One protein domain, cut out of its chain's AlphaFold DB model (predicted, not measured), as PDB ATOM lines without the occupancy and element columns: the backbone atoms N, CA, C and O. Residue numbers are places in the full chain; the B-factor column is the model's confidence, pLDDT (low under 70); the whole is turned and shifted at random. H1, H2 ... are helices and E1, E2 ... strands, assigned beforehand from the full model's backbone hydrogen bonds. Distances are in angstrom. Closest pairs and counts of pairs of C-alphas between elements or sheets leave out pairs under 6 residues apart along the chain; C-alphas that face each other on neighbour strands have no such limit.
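Overview. This is residues 4 to 151 of the 261 residues of an uncharacterized protein of Prevotella stercorea (UniProt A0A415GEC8). One long, twisted sheet of eight antiparallel strands makes the body of the domain, an open, curving slab with two short helices over one face, H1 towards the E1 end of the sheet and H2 towards the E8 end. After E8, residues 137 to 151, with no named element, run back beneath the other face of the sheet. The printed part has 148 residues, with two named helices and eight named strands in the order H1 E1 E2 E3 E4 H2 E5 E6 E7 E8 along the chain; the strands stand side by side in that same order, E1 to E8, and the class is mixed, helices and strands. The whole is compact, with a radius of gyration of the C-alphas of 16.5 A, and spans 51 by 35 by 25 A along its three main axes.

Along the chain. The longest strand by residues is E5, residues 89 to 98, 26.8 A from first to last C-alpha; C-alpha 89 is at (-52.600, -22.944, -29.616). On one side of it come E4, residues 56 to 63, 21.8 A; E3, residues 47 to 53, 20.1 A; E2, residues 34 to 41, 23.1 A; and E1, residues 17 to 25, 24.7 A. On the other side come E6, residues 104 to 112, 25.2 A; E7, residues 120 to 127, 23.1 A; and E8, residues 132 to 136, 11.1 A, which ends with C-alpha 136 at (-60.275, -15.066, -41.506). The helices are H1, residues 4 to 12, 12.4 A, beginning with C-alpha 4 at (-32.251, 10.006, -34.471), and H2, residues 72 to 81, 14.3 A.

Arrangement. The sheet has E1 and E8 as its edge strands. From edge to edge the strands' lines turn by 106 degrees and the way across the sheet turns by 58 degrees. E1 E2 E3 E4 and E5 E6 E7 E8 are two meanders, runs in which each strand is the antiparallel neighbour of the one before. E4 and E5 are antiparallel neighbours at 160 degrees, with N 62 and O 95 2.9 A apart, within hydrogen-bond range. In the hairpin of E3 and E4, N 49 and O 61 are 2.8 A apart; in that of E2 and E3, N 38 and O 50 are 2.8 A apart; and in that of E1 and E2, N 22 and O 37 are 2.9 A apart. In the hairpin of E5 and E6, N 94 and O 107 are 2.8 A apart; in that of E6 and E7, N 108 and O 124 are 2.9 A apart; and in that of E7 and E8, N 125 and O 134 are 2.9 A apart. H2 is on the sheet at a height of 9.7 A and lies over E7; on the local plane its line and that of E7 stand at 38 degrees, slantwise to the strands. The closest C-alphas of H2 and E7 are those of Val 74 and Ile 126, 6.7 A apart. H1 is on the sheet too, on the same face as H2. Its closest C-alphas to E4 are those of Ile 5 and Ala 56, 7.4 A apart, and to E3 those of Ile 5 and Tyr 52, also 7.4 A. H1 and E2 are near each other, and H1 and H2 are apart. In H1 and H2 every O i to N i+4 pair is within hydrogen-bond range.

Size, cuts and confidence. The two C-alphas farthest apart are those of Ala 4 and Pro 115, 53.0 A. The printed part runs from residue 4 to residue 151 and has no cut. No link is long; that from E3 to E4, of 2 residues, is tight, and that from E1 to E2, of 8 residues, is short. The mean pLDDT of the printed part is 93.5, and no printed residue is under 70.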
ATOM      1  N   ALA A   4     -30.805   9.780 -34.488       94.00
ATOM      2  CA  ALA A   4     -32.251  10.006 -34.471       94.00
ATOM      3  C   ALA A   4     -33.036   8.728 -34.124       94.00
ATOM      4  O   ALA A   4     -33.933   8.770 -33.286       94.00
ATOM      5  N   ILE A   5     -32.640   7.590 -34.707       96.19
ATOM      6  CA  ILE A   5     -33.245   6.283 -34.424       96.19
ATOM      7  C   ILE A   5     -32.932   5.847 -32.991       96.19
ATOM      8  O   ILE A   5     -33.815   5.367 -32.292       96.19
ATOM      9  N   ALA A   6     -31.689   6.020 -32.534       95.00
ATOM     10  CA  ALA A   6     -31.302   5.647 -31.176       95.00
ATOM     11  C   ALA A   6     -32.110   6.406 -30.115       95.00
ATOM     12  O   ALA A   6     -32.543   5.807 -29.132       95.00
ATOM     13  N   LYS A   7     -32.328   7.705 -30.340       95.31
ATOM     14  CA  LYS A   7     -33.119   8.557 -29.457       95.31
ATOM     15  C   LYS A   7     -34.592   8.142 -29.432       95.31
ATOM     16  O   LYS A   7     -35.106   7.864 -28.356       95.31
ATOM     17  N   ASP A   8     -35.243   8.064 -30.594       96.88
ATOM     18  CA  ASP A   8     -36.667   7.697 -30.677       96.88
ATOM     19  C   ASP A   8     -36.910   6.272 -30.145       96.88
ATOM     20  O   ASP A   8     -37.843   6.050 -29.376       96.88
ATOM     21  N   PHE A   9     -36.011   5.323 -30.436       97.19
ATOM     22  CA  PHE A   9     -36.101   3.966 -29.894       97.19
ATOM     23  C   PHE A   9     -36.048   3.958 -28.366       97.19
ATOM     24  O   PHE A   9     -36.862   3.290 -27.737       97.19
ATOM     25  N   HIS A  10     -35.113   4.698 -27.763       94.75
ATOM     26  CA  HIS A  10     -34.995   4.766 -26.307       94.75
ATOM     27  C   HIS A  10     -36.233   5.394 -25.654       94.75
ATOM     28  O   HIS A  10     -36.665   4.928 -24.607       94.75
ATOM     29  N   GLU A  11     -36.837   6.400 -26.295       94.75
ATOM     30  CA  GLU A  11     -38.078   7.028 -25.823       94.75
ATOM     31  C   GLU A  11     -39.291   6.080 -25.906       94.75
ATOM     32  O   GLU A  11     -40.174   6.136 -25.052       94.75
ATOM     33  N   ARG A  12     -39.352   5.198 -26.915       93.88
ATOM     34  CA  ARG A  12     -40.474   4.254 -27.106       93.88
ATOM     35  C   ARG A  12     -40.327   2.942 -26.346       93.88
ATOM     36  O   ARG A  12     -41.326   2.314 -26.004       93.88
ATOM     37  N   CYS A  13     -39.095   2.492 -26.171       94.19
ATOM     38  CA  CYS A  13     -38.745   1.165 -25.686       94.19
ATOM     39  C   CYS A  13     -37.712   1.289 -24.563       94.19
ATOM     40  O   CYS A  13     -36.633   0.695 -24.620       94.19
ATOM     41  N   GLU A  14     -38.039   2.108 -23.559       89.75
ATOM     42  CA  GLU A  14     -37.221   2.277 -22.359       89.75
ATOM     43  C   GLU A  14     -36.939   0.900 -21.734       89.75
ATOM     44  O   GLU A  14     -37.830   0.058 -21.625       89.75
ATOM     45  N   ASP A  15     -35.674   0.650 -21.392       91.69
ATOM     46  CA  ASP A  15     -35.162  -0.614 -20.840       91.69
ATOM     47  C   ASP A  15     -35.211  -1.855 -21.751       91.69
ATOM     48  O   ASP A  15     -34.835  -2.948 -21.322       91.69
ATOM     49  N   TYR A  16     -35.592  -1.731 -23.027       96.12
ATOM     50  CA  TYR A  16     -35.592  -2.887 -23.928       96.12
ATOM     51  C   TYR A  16     -34.164  -3.276 -24.314       96.12
ATOM     52  O   TYR A  16     -33.313  -2.442 -24.637       96.12
ATOM     53  N   THR A  17     -33.906  -4.582 -24.371       96.62
ATOM     54  CA  THR A  17     -32.604  -5.100 -24.800       96.62
ATOM     55  C   THR A  17     -32.580  -5.258 -26.315       96.62
ATOM     56  O   THR A  17     -33.231  -6.148 -26.862       96.62
ATOM     57  N   ILE A  18     -31.792  -4.435 -27.014       97.44
ATOM     58  CA  ILE A  18     -31.578  -4.579 -28.463       97.44
ATOM     59  C   ILE A  18     -30.849  -5.899 -28.744       97.44
ATOM     60  O   ILE A  18     -29.751  -6.137 -28.241       97.44
ATOM     61  N   LYS A  19     -31.439  -6.739 -29.596       97.38
ATOM     62  CA  LYS A  19     -30.856  -8.011 -30.050       97.38
ATOM     63  C   LYS A  19     -30.179  -7.864 -31.408       97.38
ATOM     64  O   LYS A  19     -29.115  -8.434 -31.639       97.38
ATOM     65  N   ARG A  20     -30.793  -7.107 -32.322       96.81
ATOM     66  CA  ARG A  20     -30.305  -6.935 -33.694       96.81
ATOM     67  C   ARG A  20     -30.753  -5.601 -34.274       96.81
ATOM     68  O   ARG A  20     -31.869  -5.158 -34.039       96.81
ATOM     69  N   VAL A  21     -29.890  -5.008 -35.095       97.06
ATOM     70  CA  VAL A  21     -30.241  -3.879 -35.962       97.06
ATOM     71  C   VAL A  21     -29.899  -4.248 -37.400       97.06
ATOM     72  O   VAL A  21     -28.813  -4.766 -37.665       97.06
ATOM     73  N   TYR A  22     -30.818  -3.999 -38.324       95.19
ATOM     74  CA  TYR A  22     -30.614  -4.180 -39.758       95.19
ATOM     75  C   TYR A  22     -31.086  -2.937 -40.503       95.19
ATOM     76  O   TYR A  22     -32.177  -2.452 -40.236       95.19
ATOM     77  N   THR A  23     -30.283  -2.449 -41.445       94.94
ATOM     78  CA  THR A  23     -30.666  -1.365 -42.352       94.94
ATOM     79  C   THR A  23     -30.495  -1.851 -43.785       94.94
ATOM     80  O   THR A  23     -29.452  -2.417 -44.121       94.94
ATOM     81  N   GLY A  24     -31.505  -1.627 -44.618       91.19
ATOM     82  CA  GLY A  24     -31.502  -2.026 -46.019       91.19
ATOM     83  C   GLY A  24     -32.463  -1.185 -46.856       91.19
ATOM     84  O   GLY A  24     -33.254  -0.427 -46.295       91.19
ATOM     85  N   PRO A  25     -32.383  -1.295 -48.192       87.38
ATOM     86  CA  PRO A  25     -33.340  -0.638 -49.067       87.38
ATOM     87  C   PRO A  25     -34.743  -1.185 -48.810       87.38
ATOM     88  O   PRO A  25     -34.918  -2.387 -48.592       87.38
ATOM     89  N   GLU A  26     -35.725  -0.295 -48.860       80.38
ATOM     90  CA  GLU A  26     -37.137  -0.650 -48.829       80.38
ATOM     91  C   GLU A  26     -37.451  -1.573 -50.031       80.38
ATOM     92  O   GLU A  26     -37.113  -1.232 -51.170       80.38
ATOM     93  N   PRO A  27     -37.974  -2.795 -49.807       72.44
ATOM     94  CA  PRO A  27     -37.980  -3.822 -50.847       72.44
ATOM     95  C   PRO A  27     -39.207  -3.784 -51.772       72.44
ATOM     96  O   PRO A  27     -39.195  -4.485 -52.791       72.44
ATOM     97  N   TYR A  28     -40.267  -3.037 -51.438       70.69
ATOM     98  CA  TYR A  28     -41.542  -3.071 -52.161       70.69
ATOM     99  C   TYR A  28     -41.678  -1.961 -53.206       70.69
ATOM    100  O   TYR A  28     -42.281  -2.210 -54.258       70.69
ATOM    101  N   PHE A  29     -41.077  -0.788 -52.991       72.88
ATOM    102  CA  PHE A  29     -41.091   0.315 -53.949       72.88
ATOM    103  C   PHE A  29     -39.697   0.640 -54.484       72.88
ATOM    104  O   PHE A  29     -38.692   0.602 -53.779       72.88
ATOM    105  N   ASP A  30     -39.635   1.073 -55.746       74.31
ATOM    106  CA  ASP A  30     -38.427   1.696 -56.305       74.31
ATOM    107  C   ASP A  30     -38.310   3.158 -55.790       74.31
ATOM    108  O   ASP A  30     -38.161   4.106 -56.559       74.31
ATOM    109  N   SER A  31     -38.454   3.345 -54.472       77.56
ATOM    110  CA  SER A  31     -38.496   4.639 -53.778       77.56
ATOM    111  C   SER A  31     -37.101   5.185 -53.463       77.56
ATOM    112  O   SER A  31     -36.908   6.394 -53.350       77.56
ATOM    113  N   GLY A  32     -36.120   4.288 -53.320       82.00
ATOM    114  CA  GLY A  32     -34.797   4.612 -52.788       82.00
ATOM    115  C   GLY A  32     -34.772   4.816 -51.269       82.00
ATOM    116  O   GLY A  32     -33.705   5.127 -50.738       82.00
ATOM    117  N   ALA A  33     -35.906   4.625 -50.583       87.56
ATOM    118  CA  ALA A  33     -36.004   4.729 -49.134       87.56
ATOM    119  C   ALA A  33     -35.207   3.615 -48.440       87.56
ATOM    120  O   ALA A  33     -35.010   2.521 -48.983       87.56
ATOM    121  N   MET A  34     -34.752   3.895 -47.220       92.12
ATOM    122  CA  MET A  34     -34.047   2.928 -46.379       92.12
ATOM    123  C   MET A  34     -34.896   2.565 -45.168       92.12
ATOM    124  O   MET A  34     -35.281   3.433 -44.380       92.12
ATOM    125  N   GLU A  35     -35.123   1.270 -44.970       93.81
ATOM    126  CA  GLU A  35     -35.736   0.752 -43.753       93.81
ATOM    127  C   GLU A  35     -34.662   0.345 -42.743       93.81
ATOM    128  O   GLU A  35     -33.686  -0.332 -43.074       93.81
ATOM    129  N   THR A  36     -34.851   0.737 -41.485       96.00
ATOM    130  CA  THR A  36     -34.066   0.246 -40.351       96.00
ATOM    131  C   THR A  36     -34.964  -0.513 -39.390       96.00
ATOM    132  O   THR A  36     -35.897   0.049 -38.826       96.00
ATOM    133  N   TYR A  37     -34.641  -1.782 -39.181       96.94
ATOM    134  CA  TYR A  37     -35.293  -2.703 -38.265       96.94
ATOM    135  C   TYR A  37     -34.466  -2.794 -36.986       96.94
ATOM    136  O   TYR A  37     -33.287  -3.157 -37.031       96.94
ATOM    137  N   VAL A  38     -35.083  -2.496 -35.846       98.06
ATOM    138  CA  VAL A  38     -34.507  -2.700 -34.515       98.06
ATOM    139  C   VAL A  38     -35.288  -3.820 -33.838       98.06
ATOM    140  O   VAL A  38     -36.413  -3.615 -33.389       98.06
ATOM    141  N   THR A  39     -34.695  -5.013 -33.787       97.94
ATOM    142  CA  THR A  39     -35.230  -6.160 -33.046       97.94
ATOM    143  C   THR A  39     -34.703  -6.116 -31.619       97.94
ATOM    144  O   THR A  39     -33.494  -5.997 -31.384       97.94
ATOM    145  N   SER A  40     -35.609  -6.240 -30.665       98.00
ATOM    146  CA  SER A  40     -35.366  -6.083 -29.237       98.00
ATOM    147  C   SER A  40     -36.249  -7.024 -28.423       98.00
ATOM    148  O   SER A  40     -37.090  -7.728 -28.975       98.00
ATOM    149  N   GLU A  41     -36.033  -7.050 -27.116       97.62
ATOM    150  CA  GLU A  41     -36.803  -7.842 -26.159       97.62
ATOM    151  C   GLU A  41     -37.198  -6.951 -24.980       97.62
ATOM    152  O   GLU A  41     -36.359  -6.190 -24.484       97.62
ATOM    153  N   ASP A  42     -38.466  -7.025 -24.573       93.88
ATOM    154  CA  ASP A  42     -38.980  -6.301 -23.409       93.88
ATOM    155  C   ASP A  42     -38.643  -7.018 -22.087       93.88
ATOM    156  O   ASP A  42     -38.131  -8.138 -22.061       93.88
ATOM    157  N   ASN A  43     -38.955  -6.378 -20.958       90.50
ATOM    158  CA  ASN A  43     -38.673  -6.924 -19.624       90.50
ATOM    159  C   ASN A  43     -39.433  -8.226 -19.302       90.50
ATOM    160  O   ASN A  43     -39.073  -8.922 -18.352       90.50
ATOM    161  N   ALA A  44     -40.484  -8.555 -20.058       91.44
ATOM    162  CA  ALA A  44     -41.225  -9.808 -19.936       91.44
ATOM    163  C   ALA A  44     -40.686 -10.904 -20.877       91.44
ATOM    164  O   ALA A  44     -41.212 -12.017 -20.877       91.44
ATOM    165  N   GLY A  45     -39.630 -10.620 -21.647       93.56
ATOM    166  CA  GLY A  45     -39.055 -11.544 -22.620       93.56
ATOM    167  C   GLY A  45     -39.795 -11.568 -23.959       93.56
ATOM    168  O   GLY A  45     -39.550 -12.464 -24.764       93.56
ATOM    169  N   ASN A  46     -40.706 -10.623 -24.211       96.44
ATOM    170  CA  ASN A  46     -41.427 -10.551 -25.476       96.44
ATOM    171  C   ASN A  46     -40.555  -9.894 -26.552       96.44
ATOM    172  O   ASN A  46     -39.953  -8.842 -26.323       96.44
ATOM    173  N   GLU A  47     -40.541 -10.468 -27.754       97.12
ATOM    174  CA  GLU A  47     -39.861  -9.866 -28.900       97.12
ATOM    175  C   GLU A  47     -40.590  -8.595 -29.359       97.12
ATOM    176  O   GLU A  47     -41.818  -8.546 -29.448       97.12
ATOM    177  N   CYS A  48     -39.825  -7.555 -29.684       97.69
ATOM    178  CA  CYS A  48     -40.323  -6.293 -30.208       97.69
ATOM    179  C   CYS A  48     -39.488  -5.856 -31.412       97.69
ATOM    180  O   CYS A  48     -38.259  -5.771 -31.332       97.69
ATOM    181  N   VAL A  49     -40.157  -5.537 -32.517       97.88
ATOM    182  CA  VAL A  49     -39.546  -4.978 -33.724       97.88
ATOM    183  C   VAL A  49     -40.049  -3.555 -33.916       97.88
ATOM    184  O   VAL A  49     -41.246  -3.331 -34.099       97.88
ATOM    185  N   VAL A  50     -39.129  -2.593 -33.915       97.94
ATOM    186  CA  VAL A  50     -39.408  -1.199 -34.282       97.94
ATOM    187  C   VAL A  50     -38.796  -0.931 -35.648       97.94
ATOM    188  O   VAL A  50     -37.609  -1.194 -35.858       97.94
ATOM    189  N   VAL A  51     -39.598  -0.421 -36.579       96.50
ATOM    190  CA  VAL A  51     -39.165  -0.137 -37.949       96.50
ATOM    191  C   VAL A  51     -39.225   1.355 -38.226       96.50
ATOM    192  O   VAL A  51     -40.213   2.032 -37.924       96.50
ATOM    193  N   TYR A  52     -38.155   1.845 -38.839       95.56
ATOM    194  CA  TYR A  52     -37.977   3.225 -39.258       95.56
ATOM    195  C   TYR A  52     -37.826   3.278 -40.773       95.56
ATOM    196  O   TYR A  52     -37.079   2.475 -41.327       95.56
ATOM    197  N   VAL A  53     -38.466   4.249 -41.418       92.69
ATOM    198  CA  VAL A  53     -38.279   4.572 -42.840       92.69
ATOM    199  C   VAL A  53     -37.591   5.929 -42.899       92.69
ATOM    200  O   VAL A  53     -38.083   6.891 -42.311       92.69
ATOM    201  N   ASP A  54     -36.419   6.003 -43.528       92.06
ATOM    202  CA  ASP A  54     -35.612   7.229 -43.633       92.06
ATOM    203  C   ASP A  54     -35.376   7.934 -42.279       92.06
ATOM    204  O   ASP A  54     -35.365   9.158 -42.161       92.06
ATOM    205  N   ASN A  55     -35.133   7.128 -41.239       93.56
ATOM    206  CA  ASN A  55     -34.950   7.527 -39.834       93.56
ATOM    207  C   ASN A  55     -36.198   8.055 -39.109       93.56
ATOM    208  O   ASN A  55     -36.085   8.439 -37.945       93.56
ATOM    209  N   ALA A  56     -37.374   8.050 -39.737       93.88
ATOM    210  CA  ALA A  56     -38.642   8.343 -39.077       93.88
ATOM    211  C   ALA A  56     -39.316   7.045 -38.618       93.88
ATOM    212  O   ALA A  56     -39.330   6.057 -39.353       93.88
ATOM    213  N   TRP A  57     -39.879   7.038 -37.409       95.56
ATOM    214  CA  TRP A  57     -40.646   5.896 -36.914       95.56
ATOM    215  C   TRP A  57     -41.820   5.598 -37.854       95.56
ATOM    216  O   TRP A  57     -42.586   6.494 -38.208       95.56
ATOM    217  N   ASN A  58     -41.956   4.332 -38.248       94.31
ATOM    218  CA  ASN A  58     -43.038   3.869 -39.109       94.31
ATOM    219  C   ASN A  58     -43.993   2.949 -38.350       94.31
ATOM    220  O   ASN A  58     -45.207   3.131 -38.426       94.31
ATOM    221  N   ARG A  59     -43.455   1.967 -37.621       95.75
ATOM    222  CA  ARG A  59     -44.258   0.957 -36.927       95.75
ATOM    223  C   ARG A  59     -43.503   0.298 -35.784       95.75
ATOM    224  O   ARG A  59     -42.277   0.202 -35.807       95.75
ATOM    225  N   THR A  60     -44.267  -0.206 -34.824       97.38
ATOM    226  CA  THR A  60     -43.790  -1.084 -33.753       97.38
ATOM    227  C   THR A  60     -44.686  -2.313 -33.686       97.38
ATOM    228  O   THR A  60     -45.910  -2.182 -33.622       97.38
ATOM    229  N   VAL A  61     -44.073  -3.496 -33.686       98.00
ATOM    230  CA  VAL A  61     -44.745  -4.791 -33.543       98.00
ATOM    231  C   VAL A  61     -44.162  -5.508 -32.335       98.00
ATOM    232  O   VAL A  61     -42.967  -5.797 -32.308       98.00
ATOM    233  N   ARG A  62     -45.003  -5.818 -31.349       97.62
ATOM    234  CA  ARG A  62     -44.627  -6.586 -30.161       97.62
ATOM    235  C   ARG A  62     -45.316  -7.949 -30.170       97.62
ATOM    236  O   ARG A  62     -46.529  -8.029 -30.343       97.62
ATOM    237  N   MET A  63     -44.534  -9.008 -29.991       97.81
ATOM    238  CA  MET A  63     -44.981 -10.400 -29.947       97.81
ATOM    239  C   MET A  63     -45.305 -10.782 -28.504       97.81
ATOM    240  O   MET A  63     -44.408 -11.104 -27.731       97.81
ATOM    241  N   LEU A  64     -46.578 -10.735 -28.127       97.62
ATOM    242  CA  LEU A  64     -47.016 -11.140 -26.796       97.62
ATOM    243  C   LEU A  64     -46.983 -12.666 -26.681       97.62
ATOM    244  O   LEU A  64     -47.381 -13.387 -27.595       97.62
ATOM    245  N   SER A  65     -46.525 -13.155 -25.536       94.75
ATOM    246  CA  SER A  65     -46.415 -14.595 -25.271       94.75
ATOM    247  C   SER A  65     -47.731 -15.244 -24.834       94.75
ATOM    248  O   SER A  65     -47.867 -16.458 -24.949       94.75
ATOM    249  N   ASP A  66     -48.693 -14.462 -24.337       94.88
ATOM    250  CA  ASP A  66     -49.948 -14.978 -23.784       94.88
ATOM    251  C   ASP A  66     -51.102 -13.972 -23.939       94.88
ATOM    252  O   ASP A  66     -50.904 -12.752 -23.869       94.88
ATOM    253  N   ILE A  67     -52.331 -14.476 -24.105       96.81
ATOM    254  CA  ILE A  67     -53.541 -13.650 -24.222       96.81
ATOM    255  C   ILE A  67     -53.830 -12.831 -22.957       96.81
ATOM    256  O   ILE A  67     -54.570 -11.850 -23.017       96.81
ATOM    257  N   ASP A  68     -53.264 -13.194 -21.806       96.19
ATOM    258  CA  ASP A  68     -53.402 -12.448 -20.562       96.19
ATOM    259  C   ASP A  68     -52.613 -11.139 -20.532       96.19
ATOM    260  O   ASP A  68     -52.917 -10.279 -19.699       96.19
ATOM    261  N   GLN A  69     -51.684 -10.953 -21.474       96.75
ATOM    262  CA  GLN A  69     -51.000  -9.681 -21.709       96.75
ATOM    263  C   GLN A  69     -51.823  -8.715 -22.577       96.75
ATOM    264  O   GLN A  69     -51.486  -7.534 -22.664       96.75
ATOM    265  N   LEU A  70     -52.908  -9.182 -23.207       98.12
ATOM    266  CA  LEU A  70     -53.796  -8.316 -23.981       98.12
ATOM    267  C   LEU A  70     -54.534  -7.322 -23.066       98.12
ATOM    268  O   LEU A  70     -54.915  -7.670 -21.940       98.12
ATOM    269  N   PRO A  71     -54.852  -6.110 -23.562       97.94
ATOM    270  CA  PRO A  71     -55.744  -5.203 -22.855       97.94
ATOM    271  C   PRO A  71     -57.088  -5.859 -22.542       97.94
ATOM    272  O   PRO A  71     -57.604  -6.677 -23.307       97.94
ATOM    273  N   SER A  72     -57.703  -5.448 -21.432       98.12
ATOM    274  CA  SER A  72     -58.943  -6.066 -20.943       98.12
ATOM    275  C   SER A  72     -60.080  -6.042 -21.970       98.12
ATOM    276  O   SER A  72     -60.811  -7.023 -22.065       98.12
ATOM    277  N   SER A  73     -60.210  -4.973 -22.761       97.88
ATOM    278  CA  SER A  73     -61.188  -4.849 -23.855       97.88
ATOM    279  C   SER A  73     -60.986  -5.908 -24.943       97.88
ATOM    280  O   SER A  73     -61.938  -6.574 -25.351       97.88
ATOM    281  N   VAL A  74     -59.741  -6.096 -25.378       98.44
ATOM    282  CA  VAL A  74     -59.354  -7.044 -26.429       98.44
ATOM    283  C   VAL A  74     -59.521  -8.477 -25.938       98.44
ATOM    284  O   VAL A  74     -60.177  -9.281 -26.598       98.44
ATOM    285  N   ARG A  75     -59.015  -8.783 -24.736       98.12
ATOM    286  CA  ARG A  75     -59.164 -10.104 -24.113       98.12
ATOM    287  C   ARG A  75     -60.633 -10.455 -23.879       98.12
ATOM    288  O   ARG A  75     -61.047 -11.575 -24.159       98.12
ATOM    289  N   TYR A  76     -61.437  -9.502 -23.404       97.50
ATOM    290  CA  TYR A  76     -62.878  -9.697 -23.236       97.50
ATOM    291  C   TYR A  76     -63.566  -9.998 -24.570       97.50
ATOM    292  O   TYR A  76     -64.364 -10.935 -24.650       97.50
ATOM    293  N   ARG A  77     -63.237  -9.251 -25.634       97.62
ATOM    294  CA  ARG A  77     -63.779  -9.513 -26.972       97.62
ATOM    295  C   ARG A  77     -63.398 -10.905 -27.472       97.62
ATOM    296  O   ARG A  77     -64.286 -11.618 -27.935       97.62
ATOM    297  N   LEU A  78     -62.124 -11.285 -27.356       96.12
ATOM    298  CA  LEU A  78     -61.631 -12.610 -27.733       96.12
ATOM    299  C   LEU A  78     -62.430 -13.707 -27.022       96.12
ATOM    300  O   LEU A  78     -63.018 -14.544 -27.692       96.12
ATOM    301  N   LEU A  79     -62.530 -13.650 -25.691       95.75
ATOM    302  CA  LEU A  79     -63.229 -14.665 -24.891       95.75
ATOM    303  C   LEU A  79     -64.750 -14.681 -25.112       95.75
ATOM    304  O   LEU A  79     -65.402 -15.685 -24.846       95.75
ATOM    305  N   THR A  80     -65.327 -13.583 -25.604       93.62
ATOM    306  CA  THR A  80     -66.746 -13.533 -25.987       93.62
ATOM    307  C   THR A  80     -66.999 -14.271 -27.300       93.62
ATOM    308  O   THR A  80     -68.017 -14.942 -27.440       93.62
ATOM    309  N   ILE A  81     -66.097 -14.128 -28.275       90.56
ATOM    310  CA  ILE A  81     -66.211 -14.779 -29.589       90.56
ATOM    311  C   ILE A  81     -65.754 -16.233 -29.513       90.56
ATOM    312  O   ILE A  81     -66.339 -17.103 -30.153       90.56
ATOM    313  N   ASN A  82     -64.722 -16.484 -28.716       91.38
ATOM    314  CA  ASN A  82     -64.109 -17.778 -28.523       91.38
ATOM    315  C   ASN A  82     -63.893 -18.042 -27.021       91.38
ATOM    316  O   ASN A  82     -62.820 -17.754 -26.482       91.38
ATOM    317  N   PRO A  83     -64.904 -18.600 -26.329       90.94
ATOM    318  CA  PRO A  83     -64.799 -18.944 -24.910       90.94
ATOM    319  C   PRO A  83     -63.696 -19.960 -24.595       90.94
ATOM    320  O   PRO A  83     -63.236 -20.028 -23.455       90.94
ATOM    321  N   GLU A  84     -63.264 -20.736 -25.592       90.00
ATOM    322  CA  GLU A  84     -62.237 -21.770 -25.460       90.00
ATOM    323  C   GLU A  84     -60.824 -21.258 -25.754       90.00
ATOM    324  O   GLU A  84     -59.884 -22.026 -25.598       90.00
ATOM    325  N   ALA A  85     -60.641 -19.966 -26.068       91.94
ATOM    326  CA  ALA A  85     -59.349 -19.407 -26.482       91.94
ATOM    327  C   ALA A  85     -58.189 -19.716 -25.518       91.94
ATOM    328  O   ALA A  85     -57.049 -19.811 -25.938       91.94
ATOM    329  N   ARG A  86     -58.445 -19.919 -24.220       94.25
ATOM    330  CA  ARG A  86     -57.394 -20.316 -23.257       94.25
ATOM    331  C   ARG A  86     -56.797 -21.703 -23.510       94.25
ATOM    332  O   ARG A  86     -55.735 -21.997 -22.976       94.25
ATOM    333  N   ASN A  87     -57.495 -22.545 -24.260       93.00
ATOM    334  CA  ASN A  87     -57.076 -23.897 -24.610       93.00
ATOM    335  C   ASN A  87     -56.479 -23.972 -26.022       93.00
ATOM    336  O   ASN A  87     -55.957 -25.022 -26.391       93.00
ATOM    337  N   ASP A  88     -56.581 -22.894 -26.801       93.31
ATOM    338  CA  ASP A  88     -56.120 -22.864 -28.182       93.31
ATOM    339  C   ASP A  88     -54.610 -22.640 -28.258       93.31
ATOM    340  O   ASP A  88     -54.003 -21.935 -27.445       93.31
ATOM    341  N   GLU A  89     -53.994 -23.212 -29.289       95.69
ATOM    342  CA  GLU A  89     -52.600 -22.944 -29.616       95.69
ATOM    343  C   GLU A  89     -52.509 -21.633 -30.407       95.69
ATOM    344  O   GLU A  89     -52.967 -21.559 -31.548       95.69
ATOM    345  N   PHE A  90     -51.893 -20.603 -29.823       96.75
ATOM    346  CA  PHE A  90     -51.593 -19.355 -30.527       96.75
ATOM    347  C   PHE A  90     -50.250 -19.451 -31.245       96.75
ATOM    348  O   PHE A  90     -49.213 -19.692 -30.631       96.75
ATOM    349  N   TRP A  91     -50.261 -19.197 -32.550       95.38
ATOM    350  CA  TRP A  91     -49.043 -19.036 -33.343       95.38
ATOM    351  C   TRP A  91     -48.461 -17.635 -33.217       95.38
ATOM    352  O   TRP A  91     -47.245 -17.459 -33.246       95.38
ATOM    353  N   GLU A  92     -49.325 -16.629 -33.110       95.56
ATOM    354  CA  GLU A  92     -48.910 -15.244 -32.932       95.56
ATOM    355  C   GLU A  92     -49.985 -14.437 -32.203       95.56
ATOM    356  O   GLU A  92     -51.180 -14.532 -32.493       95.56
ATOM    357  N   ILE A  93     -49.526 -13.607 -31.267       98.19
ATOM    358  CA  ILE A  93     -50.299 -12.555 -30.612       98.19
ATOM    359  C   ILE A  93     -49.496 -11.273 -30.823       98.19
ATOM    360  O   ILE A  93     -48.546 -10.988 -30.097       98.19
ATOM    361  N   LYS A  94     -49.822 -10.524 -31.874       98.44
ATOM    362  CA  LYS A  94     -49.110  -9.292 -32.230       98.44
ATOM    363  C   LYS A  94     -49.868  -8.092 -31.699       98.44
ATOM    364  O   LYS A  94     -51.040  -7.928 -32.019       98.44
ATOM    365  N   GLU A  95     -49.191  -7.238 -30.952       98.38
ATOM    366  CA  GLU A  95     -49.603  -5.862 -30.695       98.38
ATOM    367  C   GLU A  95     -48.916  -4.945 -31.710       98.38
ATOM    368  O   GLU A  95     -47.698  -5.013 -31.878       98.38
ATOM    369  N   VAL A  96     -49.684  -4.100 -32.397       98.31
ATOM    370  CA  VAL A  96     -49.186  -3.290 -33.512       98.31
ATOM    371  C   VAL A  96     -49.586  -1.829 -33.354       98.31
ATOM    372  O   VAL A  96     -50.748  -1.504 -33.104       98.31
ATOM    373  N   THR A  97     -48.615  -0.942 -33.562       97.12
ATOM    374  CA  THR A  97     -48.814   0.507 -33.720       97.12
ATOM    375  C   THR A  97     -48.118   0.976 -34.992       97.12
ATOM    376  O   THR A  97     -47.048   0.468 -35.334       97.12
ATOM    377  N   GLN A  98     -48.719   1.929 -35.707       94.62
ATOM    378  CA  GLN A  98     -48.178   2.469 -36.959       94.62
ATOM    379  C   GLN A  98     -48.363   3.983 -37.047       94.62
ATOM    380  O   GLN A  98     -49.320   4.522 -36.501       94.62
ATOM    381  N   ALA A  99     -47.484   4.660 -37.787       91.62
ATOM    382  CA  ALA A  99     -47.462   6.116 -37.905       91.62
ATOM    383  C   ALA A  99     -48.762   6.719 -38.451       91.62
ATOM    384  O   ALA A  99     -49.176   7.789 -38.006       91.62
ATOM    385  N   SER A 100     -49.424   6.025 -39.376       88.38
ATOM    386  CA  SER A 100     -50.640   6.524 -40.028       88.38
ATOM    387  C   SER A 100     -51.938   6.058 -39.362       88.38
ATOM    388  O   SER A 100     -53.018   6.351 -39.868       88.38
ATOM    389  N   ILE A 101     -51.859   5.311 -38.257       93.12
ATOM    390  CA  ILE A 101     -53.025   4.743 -37.572       93.12
ATOM    391  C   ILE A 101     -53.049   5.269 -36.147       93.12
ATOM    392  O   ILE A 101     -52.087   5.124 -35.395       93.12
ATOM    393  N   ASN A 102     -54.167   5.876 -35.762       90.31
ATOM    394  CA  ASN A 102     -54.317   6.362 -34.404       90.31
ATOM    395  C   ASN A 102     -54.654   5.200 -33.462       90.31
ATOM    396  O   ASN A 102     -55.768   4.684 -33.471       90.31
ATOM    397  N   GLY A 103     -53.689   4.829 -32.626       92.69
ATOM    398  CA  GLY A 103     -53.851   3.814 -31.594       92.69
ATOM    399  C   GLY A 103     -53.256   2.458 -31.959       92.69
ATOM    400  O   GLY A 103     -52.481   2.306 -32.903       92.69
ATOM    401  N   THR A 104     -53.608   1.475 -31.139       97.56
ATOM    402  CA  THR A 104     -53.057   0.121 -31.181       97.56
ATOM    403  C   THR A 104     -54.108  -0.860 -31.674       97.56
ATOM    404  O   THR A 104     -55.283  -0.763 -31.300       97.56
ATOM    405  N   TYR A 105     -53.675  -1.839 -32.460       98.50
ATOM    406  CA  TYR A 105     -54.487  -2.984 -32.854       98.50
ATOM    407  C   TYR A 105     -53.712  -4.285 -32.662       98.50
ATOM    408  O   TYR A 105     -52.494  -4.292 -32.483       98.50
ATOM    409  N   TYR A 106     -54.442  -5.391 -32.664       98.69
ATOM    410  CA  TYR A 106     -53.944  -6.703 -32.295       98.69
ATOM    411  C   TYR A 106     -54.238  -7.703 -33.404       98.69
ATOM    412  O   TYR A 106     -55.360  -7.734 -33.907       98.69
ATOM    413  N   ILE A 107     -53.252  -8.520 -33.770       98.50
ATOM    414  CA  ILE A 107     -53.417  -9.644 -34.700       98.50
ATOM    415  C   ILE A 107     -53.240 -10.929 -33.898       98.50
ATOM    416  O   ILE A 107     -52.177 -11.169 -33.330       98.50
ATOM    417  N   LEU A 108     -54.295 -11.731 -33.839       98.44
ATOM    418  CA  LEU A 108     -54.355 -12.967 -33.070       98.44
ATOM    419  C   LEU A 108     -54.508 -14.130 -34.043       98.44
ATOM    420  O   LEU A 108     -55.561 -14.230 -34.666       98.44
ATOM    421  N   CYS A 109     -53.497 -14.986 -34.179       97.69
ATOM    422  CA  CYS A 109     -53.562 -16.186 -35.015       97.69
ATOM    423  C   CYS A 109     -53.459 -17.426 -34.131       97.69
ATOM    424  O   CYS A 109     -52.456 -17.611 -33.437       97.69
ATOM    425  N   TYR A 110     -54.469 -18.284 -34.182       96.50
ATOM    426  CA  TYR A 110     -54.562 -19.478 -33.351       96.50
ATOM    427  C   TYR A 110     -55.160 -20.657 -34.111       96.50
ATOM    428  O   TYR A 110     -55.790 -20.493 -35.158       96.50
ATOM    429  N   LEU A 111     -54.930 -21.855 -33.588       94.62
ATOM    430  CA  LEU A 111     -55.532 -23.086 -34.069       94.62
ATOM    431  C   LEU A 111     -56.764 -23.411 -33.244       94.62
ATOM    432  O   LEU A 111     -56.702 -23.426 -32.018       94.62
ATOM    433  N   GLN A 112     -57.857 -23.727 -33.928       90.12
ATOM    434  CA  GLN A 112     -59.067 -24.213 -33.288       90.12
ATOM    435  C   GLN A 112     -59.698 -25.331 -34.112       90.12
ATOM    436  O   GLN A 112     -59.661 -25.350 -35.346       90.12
ATOM    437  N   ASP A 113     -60.291 -26.289 -33.414       87.38
ATOM    438  CA  ASP A 113     -61.065 -27.341 -34.047       87.38
ATOM    439  C   ASP A 113     -62.459 -26.841 -34.424       87.38
ATOM    440  O   ASP A 113     -63.161 -26.195 -33.652       87.38
ATOM    441  N   THR A 114     -62.915 -27.243 -35.601       82.75
ATOM    442  CA  THR A 114     -64.325 -27.173 -35.982       82.75
ATOM    443  C   THR A 114     -64.902 -28.589 -36.031       82.75
ATOM    444  O   THR A 114     -64.151 -29.564 -36.136       82.75
ATOM    445  N   PRO A 115     -66.238 -28.756 -36.054       82.94
ATOM    446  CA  PRO A 115     -66.842 -30.076 -36.238       82.94
ATOM    447  C   PRO A 115     -66.381 -30.806 -37.512       82.94
ATOM    448  O   PRO A 115     -66.477 -32.028 -37.583       82.94
ATOM    449  N   LYS A 116     -65.907 -30.064 -38.527       82.25
ATOM    450  CA  LYS A 116     -65.505 -30.605 -39.834       82.25
ATOM    451  C   LYS A 116     -63.988 -30.711 -40.025       82.25
ATOM    452  O   LYS A 116     -63.546 -31.554 -40.798       82.25
ATOM    453  N   LEU A 117     -63.205 -29.846 -39.384       84.19
ATOM    454  CA  LEU A 117     -61.767 -29.689 -39.617       84.19
ATOM    455  C   LEU A 117     -61.031 -29.541 -38.289       84.19
ATOM    456  O   LEU A 117     -61.425 -28.728 -37.459       84.19
ATOM    457  N   LYS A 118     -59.952 -30.306 -38.127       90.62
ATOM    458  CA  LYS A 118     -59.029 -30.198 -36.995       90.62
ATOM    459  C   LYS A 118     -57.951 -29.157 -37.274       90.62
ATOM    460  O   LYS A 118     -57.522 -29.052 -38.423       90.62
ATOM    461  N   ASN A 119     -57.496 -28.458 -36.234       89.50
ATOM    462  CA  ASN A 119     -56.420 -27.464 -36.305       89.50
ATOM    463  C   ASN A 119     -56.637 -26.439 -37.432       89.50
ATOM    464  O   ASN A 119     -55.734 -26.166 -38.227       89.50
ATOM    465  N   LEU A 120     -57.858 -25.914 -37.556       92.12
ATOM    466  CA  LEU A 120     -58.127 -24.847 -38.508       92.12
ATOM    467  C   LEU A 120     -57.455 -23.570 -38.000       92.12
ATOM    468  O   LEU A 120     -57.552 -23.237 -36.823       92.12
ATOM    469  N   VAL A 121     -56.766 -22.860 -38.889       94.38
ATOM    470  CA  VAL A 121     -56.185 -21.556 -38.563       94.38
ATOM    471  C   VAL A 121     -57.303 -20.534 -38.465       94.38
ATOM    472  O   VAL A 121     -58.123 -20.437 -39.374       94.38
ATOM    473  N   HIS A 122     -57.293 -19.733 -37.410       95.38
ATOM    474  CA  HIS A 122     -58.149 -18.573 -37.226       95.38
ATOM    475  C   HIS A 122     -57.277 -17.350 -36.975       95.38
ATOM    476  O   HIS A 122     -56.414 -17.374 -36.103       95.38
ATOM    477  N   THR A 123     -57.531 -16.274 -37.715       97.19
ATOM    478  CA  THR A 123     -56.891 -14.979 -37.498       97.19
ATOM    479  C   THR A 123     -57.945 -13.921 -37.220       97.19
ATOM    480  O   THR A 123     -58.885 -13.755 -38.001       97.19
ATOM    481  N   LEU A 124     -57.768 -13.179 -36.129       98.00
ATOM    482  CA  LEU A 124     -58.559 -12.005 -35.779       98.00
ATOM    483  C   LEU A 124     -57.679 -10.758 -35.807       98.00
ATOM    484  O   LEU A 124     -56.556 -10.781 -35.311       98.00
ATOM    485  N   VAL A 125     -58.220  -9.662 -36.331       98.38
ATOM    486  CA  VAL A 125     -57.658  -8.318 -36.159       98.38
ATOM    487  C   VAL A 125     -58.617  -7.522 -35.288       98.38
ATOM    488  O   VAL A 125     -59.790  -7.383 -35.644       98.38
ATOM    489  N   ILE A 126     -58.147  -7.036 -34.141       98.31
ATOM    490  CA  ILE A 126     -58.976  -6.377 -33.124       98.31
ATOM    491  C   ILE A 126     -58.348  -5.036 -32.745       98.31
ATOM    492  O   ILE A 126     -57.163  -4.989 -32.432       98.31
ATOM    493  N   ASP A 127     -59.119  -3.951 -32.749       97.81
ATOM    494  CA  ASP A 127     -58.629  -2.660 -32.253       97.81
ATOM    495  C   ASP A 127     -58.503  -2.653 -30.714       97.81
ATOM    496  O   ASP A 127     -59.031  -3.515 -30.006       97.81
ATOM    497  N   SER A 128     -57.837  -1.643 -30.162       97.06
ATOM    498  CA  SER A 128     -57.711  -1.468 -28.705       97.06
ATOM    499  C   SER A 128     -59.047  -1.346 -27.949       97.06
ATOM    500  O   SER A 128     -59.096  -1.594 -26.741       97.06
ATOM    501  N   LYS A 129     -60.150  -1.006 -28.627       96.69
ATOM    502  CA  LYS A 129     -61.496  -0.892 -28.040       96.69
ATOM    503  C   LYS A 129     -62.232  -2.241 -28.009       96.69
ATOM    504  O   LYS A 129     -63.283  -2.342 -27.377       96.69
ATOM    505  N   GLY A 130     -61.680  -3.289 -28.624       96.00
ATOM    506  CA  GLY A 130     -62.306  -4.609 -28.720       96.00
ATOM    507  C   GLY A 130     -63.270  -4.742 -29.904       96.00
ATOM    508  O   GLY A 130     -64.158  -5.596 -29.879       96.00
ATOM    509  N   THR A 131     -63.147  -3.903 -30.928       96.44
ATOM    510  CA  THR A 131     -63.839  -4.027 -32.214       96.44
ATOM    511  C   THR A 131     -63.087  -5.026 -33.081       96.44
ATOM    512  O   THR A 131     -61.907  -4.834 -33.369       96.44
ATOM    513  N   VAL A 132     -63.756  -6.092 -33.527       97.06
ATOM    514  CA  VAL A 132     -63.162  -7.024 -34.497       97.06
ATOM    515  C   VAL A 132     -63.235  -6.397 -35.879       97.06
ATOM    516  O   VAL A 132     -64.311  -6.282 -36.458       97.06
ATOM    517  N   ALA A 133     -62.079  -5.988 -36.386       96.81
ATOM    518  CA  ALA A 133     -61.923  -5.331 -37.671       96.81
ATOM    519  C   ALA A 133     -61.740  -6.332 -38.827       96.81
ATOM    520  O   ALA A 133     -62.020  -6.010 -39.979       96.81
ATOM    521  N   LYS A 134     -61.286  -7.557 -38.536       96.50
ATOM    522  CA  LYS A 134     -61.213  -8.653 -39.511       96.50
ATOM    523  C   LYS A 134     -61.235 -10.008 -38.811       96.50
ATOM    524  O   LYS A 134     -60.670 -10.157 -37.731       96.50
ATOM    525  N   ALA A 135     -61.838 -10.994 -39.470       94.56
ATOM    526  CA  ALA A 135     -61.726 -12.406 -39.133       94.56
ATOM    527  C   ALA A 135     -61.476 -13.216 -40.414       94.56
ATOM    528  O   ALA A 135     -62.114 -12.963 -41.438       94.56
ATOM    529  N   CYS A 136     -60.541 -14.163 -40.385       93.75
ATOM    530  CA  CYS A 136     -60.275 -15.066 -41.506       93.75
ATOM    531  C   CYS A 136     -59.716 -16.416 -41.044       93.75
ATOM    532  O   CYS A 136     -59.230 -16.540 -39.927       93.75
ATOM    533  N   THR A 137     -59.776 -17.430 -41.911       93.38
ATOM    534  CA  THR A 137     -59.339 -18.804 -41.594       93.38
ATOM    535  C   THR A 137     -57.945 -19.137 -42.142       93.38
ATOM    536  O   THR A 137     -57.675 -20.240 -42.617       93.38
ATOM    537  N   TYR A 138     -57.081 -18.129 -42.196       93.62
ATOM    538  CA  TYR A 138     -55.718 -18.215 -42.706       93.62
ATOM    539  C   TYR A 138     -54.850 -17.183 -41.995       93.62
ATOM    540  O   TYR A 138     -55.360 -16.190 -41.467       93.62
ATOM    541  N   ARG A 139     -53.540 -17.423 -41.991       95.12
ATOM    542  CA  ARG A 139     -52.551 -16.507 -41.423       95.12
ATOM    543  C   ARG A 139     -52.336 -15.315 -42.358       95.12
ATOM    544  O   ARG A 139     -52.246 -15.493 -43.571       95.12
ATOM    545  N   LEU A 140     -52.249 -14.117 -41.790       96.19
ATOM    546  CA  LEU A 140     -51.932 -12.893 -42.528       96.19
ATOM    547  C   LEU A 140     -50.423 -12.753 -42.739       96.19
ATOM    548  O   LEU A 140     -49.621 -13.394 -42.059       96.19
ATOM    549  N   ASN A 141     -50.026 -11.896 -43.679       95.00
ATOM    550  CA  ASN A 141     -48.613 -11.592 -43.851       95.00
ATOM    551  C   ASN A 141     -48.072 -10.819 -42.640       95.00
ATOM    552  O   ASN A 141     -48.775 -10.066 -41.964       95.00
ATOM    553  N   ASN A 142     -46.793 -11.041 -42.371       93.75
ATOM    554  CA  ASN A 142     -46.089 -10.553 -41.197       93.75
ATOM    555  C   ASN A 142     -46.082  -9.017 -41.100       93.75
ATOM    556  O   ASN A 142     -45.448  -8.350 -41.916       93.75
ATOM    557  N   ALA A 143     -46.743  -8.483 -40.066       94.38
ATOM    558  CA  ALA A 143     -46.888  -7.048 -39.798       94.38
ATOM    559  C   ALA A 143     -45.556  -6.288 -39.673       94.38
ATOM    560  O   ALA A 143     -45.488  -5.098 -39.953       94.38
ATOM    561  N   GLU A 144     -44.478  -6.959 -39.270       92.38
ATOM    562  CA  GLU A 144     -43.161  -6.345 -39.143       92.38
ATOM    563  C   GLU A 144     -42.552  -5.951 -40.500       92.38
ATOM    564  O   GLU A 144     -41.757  -5.016 -40.548       92.38
ATOM    565  N   TYR A 145     -42.968  -6.574 -41.609       89.62
ATOM    566  CA  TYR A 145     -42.443  -6.301 -42.958       89.62
ATOM    567  C   TYR A 145     -43.362  -5.431 -43.816       89.62
ATOM    568  O   TYR A 145     -43.053  -5.184 -44.972       89.62
ATOM    569  N   ILE A 146     -44.495  -4.980 -43.280       87.19
ATOM    570  CA  ILE A 146     -45.500  -4.222 -44.030       87.19
ATOM    571  C   ILE A 146     -45.881  -2.969 -43.244       87.19
ATOM    572  O   ILE A 146     -46.124  -3.024 -42.040       87.19
ATOM    573  N   GLY A 147     -45.928  -1.827 -43.916       83.19
ATOM    574  CA  GLY A 147     -46.285  -0.552 -43.304       83.19
ATOM    575  C   GLY A 147     -47.330   0.175 -44.131       83.19
ATOM    576  O   GLY A 147     -47.417  -0.028 -45.338       83.19
ATOM    577  N   THR A 148     -48.104   1.046 -43.484       82.31
ATOM    578  CA  THR A 148     -49.022   1.942 -44.197       82.31
ATOM    579  C   THR A 148     -48.277   2.839 -45.177       82.31
ATOM    580  O   THR A 148     -47.184   3.326 -44.869       82.31
ATOM    581  N   ILE A 149     -48.926   3.149 -46.294       87.38
ATOM    582  CA  ILE A 149     -48.394   4.016 -47.341       87.38
ATOM    583  C   ILE A 149     -49.160   5.344 -47.307       87.38
ATOM    584  O   ILE A 149     -50.391   5.334 -47.381       87.38
ATOM    585  N   PRO A 150     -48.475   6.501 -47.216       86.12
ATOM    586  CA  PRO A 150     -49.145   7.798 -47.103       86.12
ATOM    587  C   PRO A 150     -50.175   8.073 -48.209       86.12
ATOM    588  O   PRO A 150     -51.270   8.549 -47.917       86.12
ATOM    589  N   GLY A 151     -49.869   7.707 -49.459       89.81
ATOM    590  CA  GLY A 151     -50.781   7.903 -50.593       89.81
ATOM    591  C   GLY A 151     -52.097   7.122 -50.480       89.81
ATOM    592  O   GLY A 151     -53.149   7.635 -50.862       89.81
TER     593      GLY A 151